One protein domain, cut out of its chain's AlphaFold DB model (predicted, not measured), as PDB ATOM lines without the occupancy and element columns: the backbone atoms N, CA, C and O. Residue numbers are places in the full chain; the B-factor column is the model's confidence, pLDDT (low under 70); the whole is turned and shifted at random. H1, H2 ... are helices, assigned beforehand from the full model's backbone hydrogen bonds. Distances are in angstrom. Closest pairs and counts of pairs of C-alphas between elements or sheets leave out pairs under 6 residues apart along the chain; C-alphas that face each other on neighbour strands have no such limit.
ATOM      1  N   ARG A   9     117.414 145.925  85.999       84.12
ATOM      2  CA  ARG A   9     118.480 146.922  86.195       84.12
ATOM      3  C   ARG A   9     119.178 146.800  87.555       84.12
ATOM      4  O   ARG A   9     120.400 146.916  87.617       84.12
ATOM      5  N   TYR A  10     118.430 146.540  88.628       86.00
ATOM      6  CA  TYR A  10     119.005 146.382  89.970       86.00
ATOM      7  C   TYR A  10     119.844 145.109  90.078       86.00
ATOM      8  O   TYR A  10     120.916 145.106  90.685       86.00
ATOM      9  N   TRP A  11     119.387 144.039  89.427       87.25
ATOM     10  CA  TRP A  11     120.140 142.795  89.328       87.25
ATOM     11  C   TRP A  11     121.461 142.989  88.591       87.25
ATOM     12  O   TRP A  11     122.503 142.599  89.115       87.25
ATOM     13  N   LEU A  12     121.434 143.640  87.425       86.12
ATOM     14  CA  LEU A  12     122.640 143.934  86.649       86.12
ATOM     15  C   LEU A  12     123.641 144.762  87.457       86.12
ATOM     16  O   LEU A  12     124.805 144.389  87.533       86.12
ATOM     17  N   GLN A  13     123.188 145.801  88.164       88.56
ATOM     18  CA  GLN A  13     124.064 146.608  89.018       88.56
ATOM     19  C   GLN A  13     124.738 145.778  90.127       88.56
ATOM     20  O   GLN A  13     125.927 145.954  90.412       88.56
ATOM     21  N   CYS A  14     123.994 144.864  90.757       88.12
ATOM     22  CA  CYS A  14     124.541 143.939  91.749       88.12
ATOM     23  C   CYS A  14     125.586 143.009  91.129       88.12
ATOM     24  O   CYS A  14     126.689 142.866  91.661       88.12
ATOM     25  N   PHE A  15     125.264 142.399  89.992       89.31
ATOM     26  CA  PHE A  15     126.168 141.479  89.320       89.31
ATOM     27  C   PHE A  15     127.417 142.167  88.772       89.31
ATOM     28  O   PHE A  15     128.506 141.626  88.940       89.31
ATOM     29  N   ASP A  16     127.309 143.383  88.237       88.25
ATOM     30  CA  ASP A  16     128.448 144.183  87.782       88.25
ATOM     31  C   ASP A  16     129.418 144.491  88.926       88.25
ATOM     32  O   ASP A  16     130.640 144.443  88.758       88.25
ATOM     33  N   ASN A  17     128.899 144.752  90.127       88.50
ATOM     34  CA  ASN A  17     129.737 144.955  91.305       88.50
ATOM     35  C   ASN A  17     130.481 143.680  91.726       88.50
ATOM     36  O   ASN A  17     131.647 143.761  92.115       88.50
ATOM     37  N   ILE A  18     129.849 142.509  91.613       86.19
ATOM     38  CA  ILE A  18     130.496 141.217  91.894       86.19
ATOM     39  C   ILE A  18     131.522 140.892  90.801       86.19
ATOM     40  O   ILE A  18     132.649 140.491  91.105       86.19
ATOM     41  N   LYS A  19     131.168 141.132  89.534       87.00
ATOM     42  CA  LYS A  19     131.988 140.872  88.345       87.00
ATOM     43  C   LYS A  19     133.339 141.580  88.400       87.00
ATOM     44  O   LYS A  19     134.330 140.992  87.973       87.00
ATOM     45  N   LYS A  20     133.406 142.781  88.991       86.75
ATOM     46  CA  LYS A  20     134.662 143.530  89.214       86.75
ATOM     47  C   LYS A  20     135.706 142.752  90.021       86.75
ATOM     48  O   LYS A  20     136.895 142.938  89.791       86.75
ATOM     49  N   LYS A  21     135.281 141.918  90.977       85.69
ATOM     50  CA  LYS A  21     136.186 141.165  91.865       85.69
ATOM     51  C   LYS A  21     136.278 139.691  91.493       85.69
ATOM     52  O   LYS A  21     137.361 139.121  91.522       85.69
ATOM     53  N   SER A  22     135.146 139.072  91.169       85.88
ATOM     54  CA  SER A  22     135.076 137.657  90.821       85.88
ATOM     55  C   SER A  22     134.037 137.417  89.719       85.88
ATOM     56  O   SER A  22     132.861 137.163  90.004       85.88
ATOM     57  N   PRO A  23     134.448 137.476  88.440       84.50
ATOM     58  CA  PRO A  23     133.534 137.324  87.308       84.50
ATOM     59  C   PRO A  23     132.964 135.908  87.191       84.50
ATOM     60  O   PRO A  23     131.847 135.737  86.703       84.50
ATOM     61  N   VAL A  24     133.696 134.896  87.661       85.50
ATOM     62  CA  VAL A  24     133.202 133.515  87.673       85.50
ATOM     63  C   VAL A  24     132.173 133.312  88.782       85.50
ATOM     64  O   VAL A  24     131.100 132.766  88.531       85.50
ATOM     65  N   SER A  25     132.440 133.820  89.991       84.69
ATOM     66  CA  SER A  25     131.462 133.751  91.082       84.69
ATOM     67  C   SER A  25     130.175 134.497  90.732       84.69
ATOM     68  O   SER A  25     129.102 134.005  91.066       84.69
ATOM     69  N   ALA A  26     130.255 135.626  90.014       88.62
ATOM     70  CA  ALA A  26     129.074 136.336  89.517       88.62
ATOM     71  C   ALA A  26     128.181 135.431  88.647       88.62
ATOM     72  O   ALA A  26     126.972 135.371  88.865       88.62
ATOM     73  N   GLY A  27     128.777 134.664  87.726       87.94
ATOM     74  CA  GLY A  27     128.055 133.701  86.888       87.94
ATOM     75  C   GLY A  27     127.403 132.569  87.690       87.94
ATOM     76  O   GLY A  27     126.244 132.227  87.448       87.94
ATOM     77  N   SER A  28     128.110 132.024  88.683       86.44
ATOM     78  CA  SER A  28     127.568 130.983  89.570       86.44
ATOM     79  C   SER A  28     126.401 131.492  90.423       86.44
ATOM     80  O   SER A  28     125.372 130.824  90.526       86.44
ATOM     81  N   ILE A  29     126.526 132.691  91.004       89.38
ATOM     82  CA  ILE A  29     125.468 133.319  91.810       89.38
ATOM     83  C   ILE A  29     124.249 133.623  90.934       89.38
ATOM     84  O   ILE A  29     123.123 133.348  91.338       89.38
ATOM     85  N   PHE A  30     124.458 134.116  89.712       91.25
ATOM     86  CA  PHE A  30     123.381 134.357  88.754       91.25
ATOM     87  C   PHE A  30     122.545 133.098  88.473       91.25
ATOM     88  O   PHE A  30     121.314 133.148  88.530       91.25
ATOM     89  N   GLN A  31     123.195 131.954  88.242       90.00
ATOM     90  CA  GLN A  31     122.495 130.680  88.044       90.00
ATOM     91  C   GLN A  31     121.687 130.264  89.277       90.00
ATOM     92  O   GLN A  31     120.529 129.858  89.147       90.00
ATOM     93  N   LEU A  32     122.261 130.425  90.472       90.94
ATOM     94  CA  LEU A  32     121.566 130.145  91.728       90.94
ATOM     95  C   LEU A  32     120.324 131.035  91.892       90.94
ATOM     96  O   LEU A  32     119.246 130.542  92.225       90.94
ATOM     97  N   CYS A  33     120.440 132.331  91.592       90.56
ATOM     98  CA  CYS A  33     119.321 133.269  91.634       90.56
ATOM     99  C   CYS A  33     118.221 132.899  90.629       90.56
ATOM    100  O   CYS A  33     117.053 132.877  91.014       90.56
ATOM    101  N   LYS A  34     118.557 132.526  89.382       90.44
ATOM    102  CA  LYS A  34     117.557 132.033  88.409       90.44
ATOM    103  C   LYS A  34     116.802 130.819  88.945       90.44
ATOM    104  O   LYS A  34     115.578 130.755  88.836       90.44
ATOM    105  N   GLN A  35     117.510 129.857  89.537       90.69
ATOM    106  CA  GLN A  35     116.884 128.665  90.111       90.69
ATOM    107  C   GLN A  35     115.967 129.010  91.291       90.69
ATOM    108  O   GLN A  35     114.845 128.503  91.353       90.69
ATOM    109  N   ALA A  36     116.400 129.904  92.181       89.56
ATOM    110  CA  ALA A  36     115.595 130.365  93.307       89.56
ATOM    111  C   ALA A  36     114.324 131.098  92.842       89.56
ATOM    112  O   ALA A  36     113.229 130.788  93.311       89.56
ATOM    113  N   LEU A  37     114.432 132.005  91.865       87.44
ATOM    114  CA  LEU A  37     113.273 132.701  91.295       87.44
ATOM    115  C   LEU A  37     112.314 131.731  90.599       87.44
ATOM    116  O   LEU A  37     111.102 131.812  90.799       87.44
ATOM    117  N   LYS A  38     112.842 130.752  89.853       89.00
ATOM    118  CA  LYS A  38     112.034 129.683  89.256       89.00
ATOM    119  C   LYS A  38     111.290 128.882  90.328       89.00
ATOM    120  O   LYS A  38     110.106 128.601  90.153       89.00
ATOM    121  N   PHE A  39     111.952 128.539  91.433       89.06
ATOM    122  CA  PHE A  39     111.331 127.845  92.563       89.06
ATOM    123  C   PHE A  39     110.188 128.668  93.178       89.06
ATOM    124  O   PHE A  39     109.085 128.144  93.357       89.06
ATOM    125  N   CYS A  40     110.421 129.958  93.434       88.38
ATOM    126  CA  CYS A  40     109.405 130.875  93.952       88.38
ATOM    127  C   CYS A  40     108.208 131.007  93.003       88.38
ATOM    128  O   CYS A  40     107.064 130.958  93.458       88.38
ATOM    129  N   ARG A  41     108.461 131.097  91.690       86.19
ATOM    130  CA  ARG A  41     107.422 131.210  90.659       86.19
ATOM    131  C   ARG A  41     106.543 129.966  90.583       86.19
ATOM    132  O   ARG A  41     105.322 130.085  90.588       86.19
ATOM    133  N   VAL A  42     107.144 128.773  90.555       88.56
ATOM    134  CA  VAL A  42     106.402 127.497  90.479       88.56
ATOM    135  C   VAL A  42     105.481 127.310  91.688       88.56
ATOM    136  O   VAL A  42     104.375 126.797  91.548       88.56
ATOM    137  N   ARG A  43     105.911 127.762  92.870       89.06
ATOM    138  CA  ARG A  43     105.142 127.649  94.119       89.06
ATOM    139  C   ARG A  43     104.259 128.862  94.423       89.06
ATOM    140  O   ARG A  43     103.632 128.890  95.475       89.06
ATOM    141  N   LYS A  44     104.198 129.842  93.512       83.88
ATOM    142  CA  LYS A  44     103.427 131.089  93.657       83.88
ATOM    143  C   LYS A  44     103.784 131.907  94.909       83.88
ATOM    144  O   LYS A  44     102.954 132.660  95.403       83.88
ATOM    145  N   PHE A  45     105.019 131.797  95.401       81.75
ATOM    146  CA  PHE A  45     105.506 132.650  96.493       81.75
ATOM    147  C   PHE A  45     105.776 134.077  96.014       81.75
ATOM    148  O   PHE A  45     105.519 135.033  96.735       81.75
ATOM    149  N   ALA A  46     106.297 134.217  94.792       78.50
ATOM    150  CA  ALA A  46     106.513 135.492  94.122       78.50
ATOM    151  C   ALA A  46     106.678 135.263  92.614       78.50
ATOM    152  O   ALA A  46     107.218 134.236  92.194       78.50
ATOM    153  N   ILE A  47     106.229 136.222  91.802       78.06
ATOM    154  CA  ILE A  47     106.355 136.185  90.342       78.06
ATOM    155  C   ILE A  47     107.408 137.220  89.948       78.06
ATOM    156  O   ILE A  47     107.208 138.414  90.143       78.06
ATOM    157  N   SER A  48     108.542 136.755  89.428       78.44
ATOM    158  CA  SER A  48     109.579 137.609  88.852       78.44
ATOM    159  C   SER A  48     110.210 136.895  87.662       78.44
ATOM    160  O   SER A  48     110.602 135.729  87.762       78.44
ATOM    161  N   ASN A  49     110.291 137.602  86.539       81.12
ATOM    162  CA  ASN A  49     110.903 137.144  85.292       81.12
ATOM    163  C   ASN A  49     112.169 137.951  84.951       81.12
ATOM    164  O   ASN A  49     112.749 137.770  83.888       81.12
ATOM    165  N   ALA A  50     112.631 138.810  85.867       82.06
ATOM    166  CA  ALA A  50     113.688 139.793  85.625       82.06
ATOM    167  C   ALA A  50     115.038 139.195  85.175       82.06
ATOM    168  O   ALA A  50     115.842 139.901  84.569       82.06
ATOM    169  N   LEU A  51     115.303 137.920  85.482       84.75
ATOM    170  CA  LEU A  51     116.548 137.220  85.141       84.75
ATOM    171  C   LEU A  51     116.397 136.207  83.997       84.75
ATOM    172  O   LEU A  51     117.387 135.567  83.634       84.75
ATOM    173  N   ASP A  52     115.189 136.002  83.463       84.44
ATOM    174  CA  ASP A  52     114.923 134.919  82.507       84.44
ATOM    175  C   ASP A  52     115.668 135.128  81.184       84.44
ATOM    176  O   ASP A  52     116.316 134.185  80.721       84.44
ATOM    177  N   ASP A  53     115.671 136.359  80.668       84.44
ATOM    178  CA  ASP A  53     116.282 136.719  79.379       84.44
ATOM    179  C   ASP A  53     117.808 136.880  79.442       84.44
ATOM    180  O   ASP A  53     118.480 136.881  78.414       84.44
ATOM    181  N   LEU A  54     118.377 136.979  80.648       85.25
ATOM    182  CA  LEU A  54     119.819 137.124  80.835       85.25
ATOM    183  C   LEU A  54     120.546 135.785  80.651       85.25
ATOM    184  O   LEU A  54     120.094 134.729  81.127       85.25
ATOM    185  N   ILE A  55     121.729 135.841  80.041       84.25
ATOM    186  CA  ILE A  55     122.668 134.719  79.930       84.25
ATOM    187  C   ILE A  55     123.949 134.989  80.731       84.25
ATOM    188  O   ILE A  55     124.279 136.122  81.061       84.25
ATOM    189  N   ILE A  56     124.700 133.932  81.071       82.62
ATOM    190  CA  ILE A  56     125.932 134.052  81.882       82.62
ATOM    191  C   ILE A  56     126.924 135.092  81.316       82.62
ATOM    192  O   ILE A  56     127.481 135.832  82.126       82.62
ATOM    193  N   PRO A  57     127.146 135.199  79.987       82.94
ATOM    194  CA  PRO A  57     128.032 136.217  79.415       82.94
ATOM    195  C   PRO A  57     127.631 137.668  79.714       82.94
ATOM    196  O   PRO A  57     128.514 138.514  79.867       82.94
ATOM    197  N   ASP A  58     126.335 137.959  79.855       80.75
ATOM    198  CA  ASP A  58     125.857 139.317  80.156       80.75
ATOM    199  C   ASP A  58     126.255 139.733  81.578       80.75
ATOM    200  O   ASP A  58     126.533 140.896  81.862       80.75
ATOM    201  N   VAL A  59     126.339 138.751  82.477       81.06
ATOM    202  CA  VAL A  59     126.374 138.953  83.928       81.06
ATOM    203  C   VAL A  59     127.747 138.634  84.534       81.06
ATOM    204  O   VAL A  59     128.140 139.168  85.570       81.06
TER     205      VAL A  59
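What this domain is: This is residues 9 to 59 of the 107 residues of the protein "Integrase" of Xenorhabdus ehlersii (UniProt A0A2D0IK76). One long helix, H2, makes the length of this small domain, and the shorter H1 folds back over the first part of it as a helical hairpin. From the far end of H2 an extended link, residues 43 to 55, runs back to the short H3, which packs on H1 and on residues 26 to 31 of H2, close to residues 25 to 30 of H2, on which H1 packs. The printed part has 51 residues with three named helices, in the order H1, H2, H3, and no named strand, and the class is all helix. The whole is compact, with a radius of gyration of the C-alphas of 11.2 A, but its outline is elongated, 34 by 18 by 15 A.

How they stand to each other: The longest helix is H2, residues 23 to 42. H1, residues 9 to 19, touches H2, and the closest C-alphas are those of Lys 19 and Ala 26, 5.5 A apart. Of H2, residues 25 to 30 alone touch H1. The two run opposite ways at a steep tilt of 35.3 degrees, only just past shallow, and form a helical hairpin. H3, residues 56 to 59, touches H2, with the closest C-alphas those of Gly 27 and Ile 56, 5.4 A apart. Of H2, residues 26 to 31 alone touch H3. H3 also touches H1, where the closest C-alphas are those of Phe 15 and Val 59, 6.0 A apart. In H1 and H2 every pair of O i and N i+4 is within hydrogen-bond range, while H3 is too short for such a pair and has its 1 pair of O i and N i+3 within range.

Where its parts are: H2 has 20 residues and measures 29.0 A from C-alpha 23 at (133.534, 137.324, 87.308) to C-alpha 42 at (106.402, 127.497, 90.479). H1 has 11 residues and measures 15.0 A from its first C-alpha to its last; it begins with C-alpha 9 at (118.480, 146.922, 86.195). H3 has 4 residues, 5.3 A from first to last C-alpha, and ends with C-alpha 59 at (126.374, 138.953, 83.928).

The domain as a whole: The two C-alphas farthest apart are those of Lys 21 and Lys 44, at 34.3 A, while the first and last printed C-alphas, those of Arg 9 and Val 59, are 11.4 A apart. The link from H1 to H2 is tight, with 3 residues between them. The link from H2 to H3 is long, with 13 residues, 43 to 55, whose C-alphas lie 5 to 19 A from the mean of all C-alphas. The printed part has no cut. The mean pLDDT of the printed part is 86.1, and no printed residue is under 70.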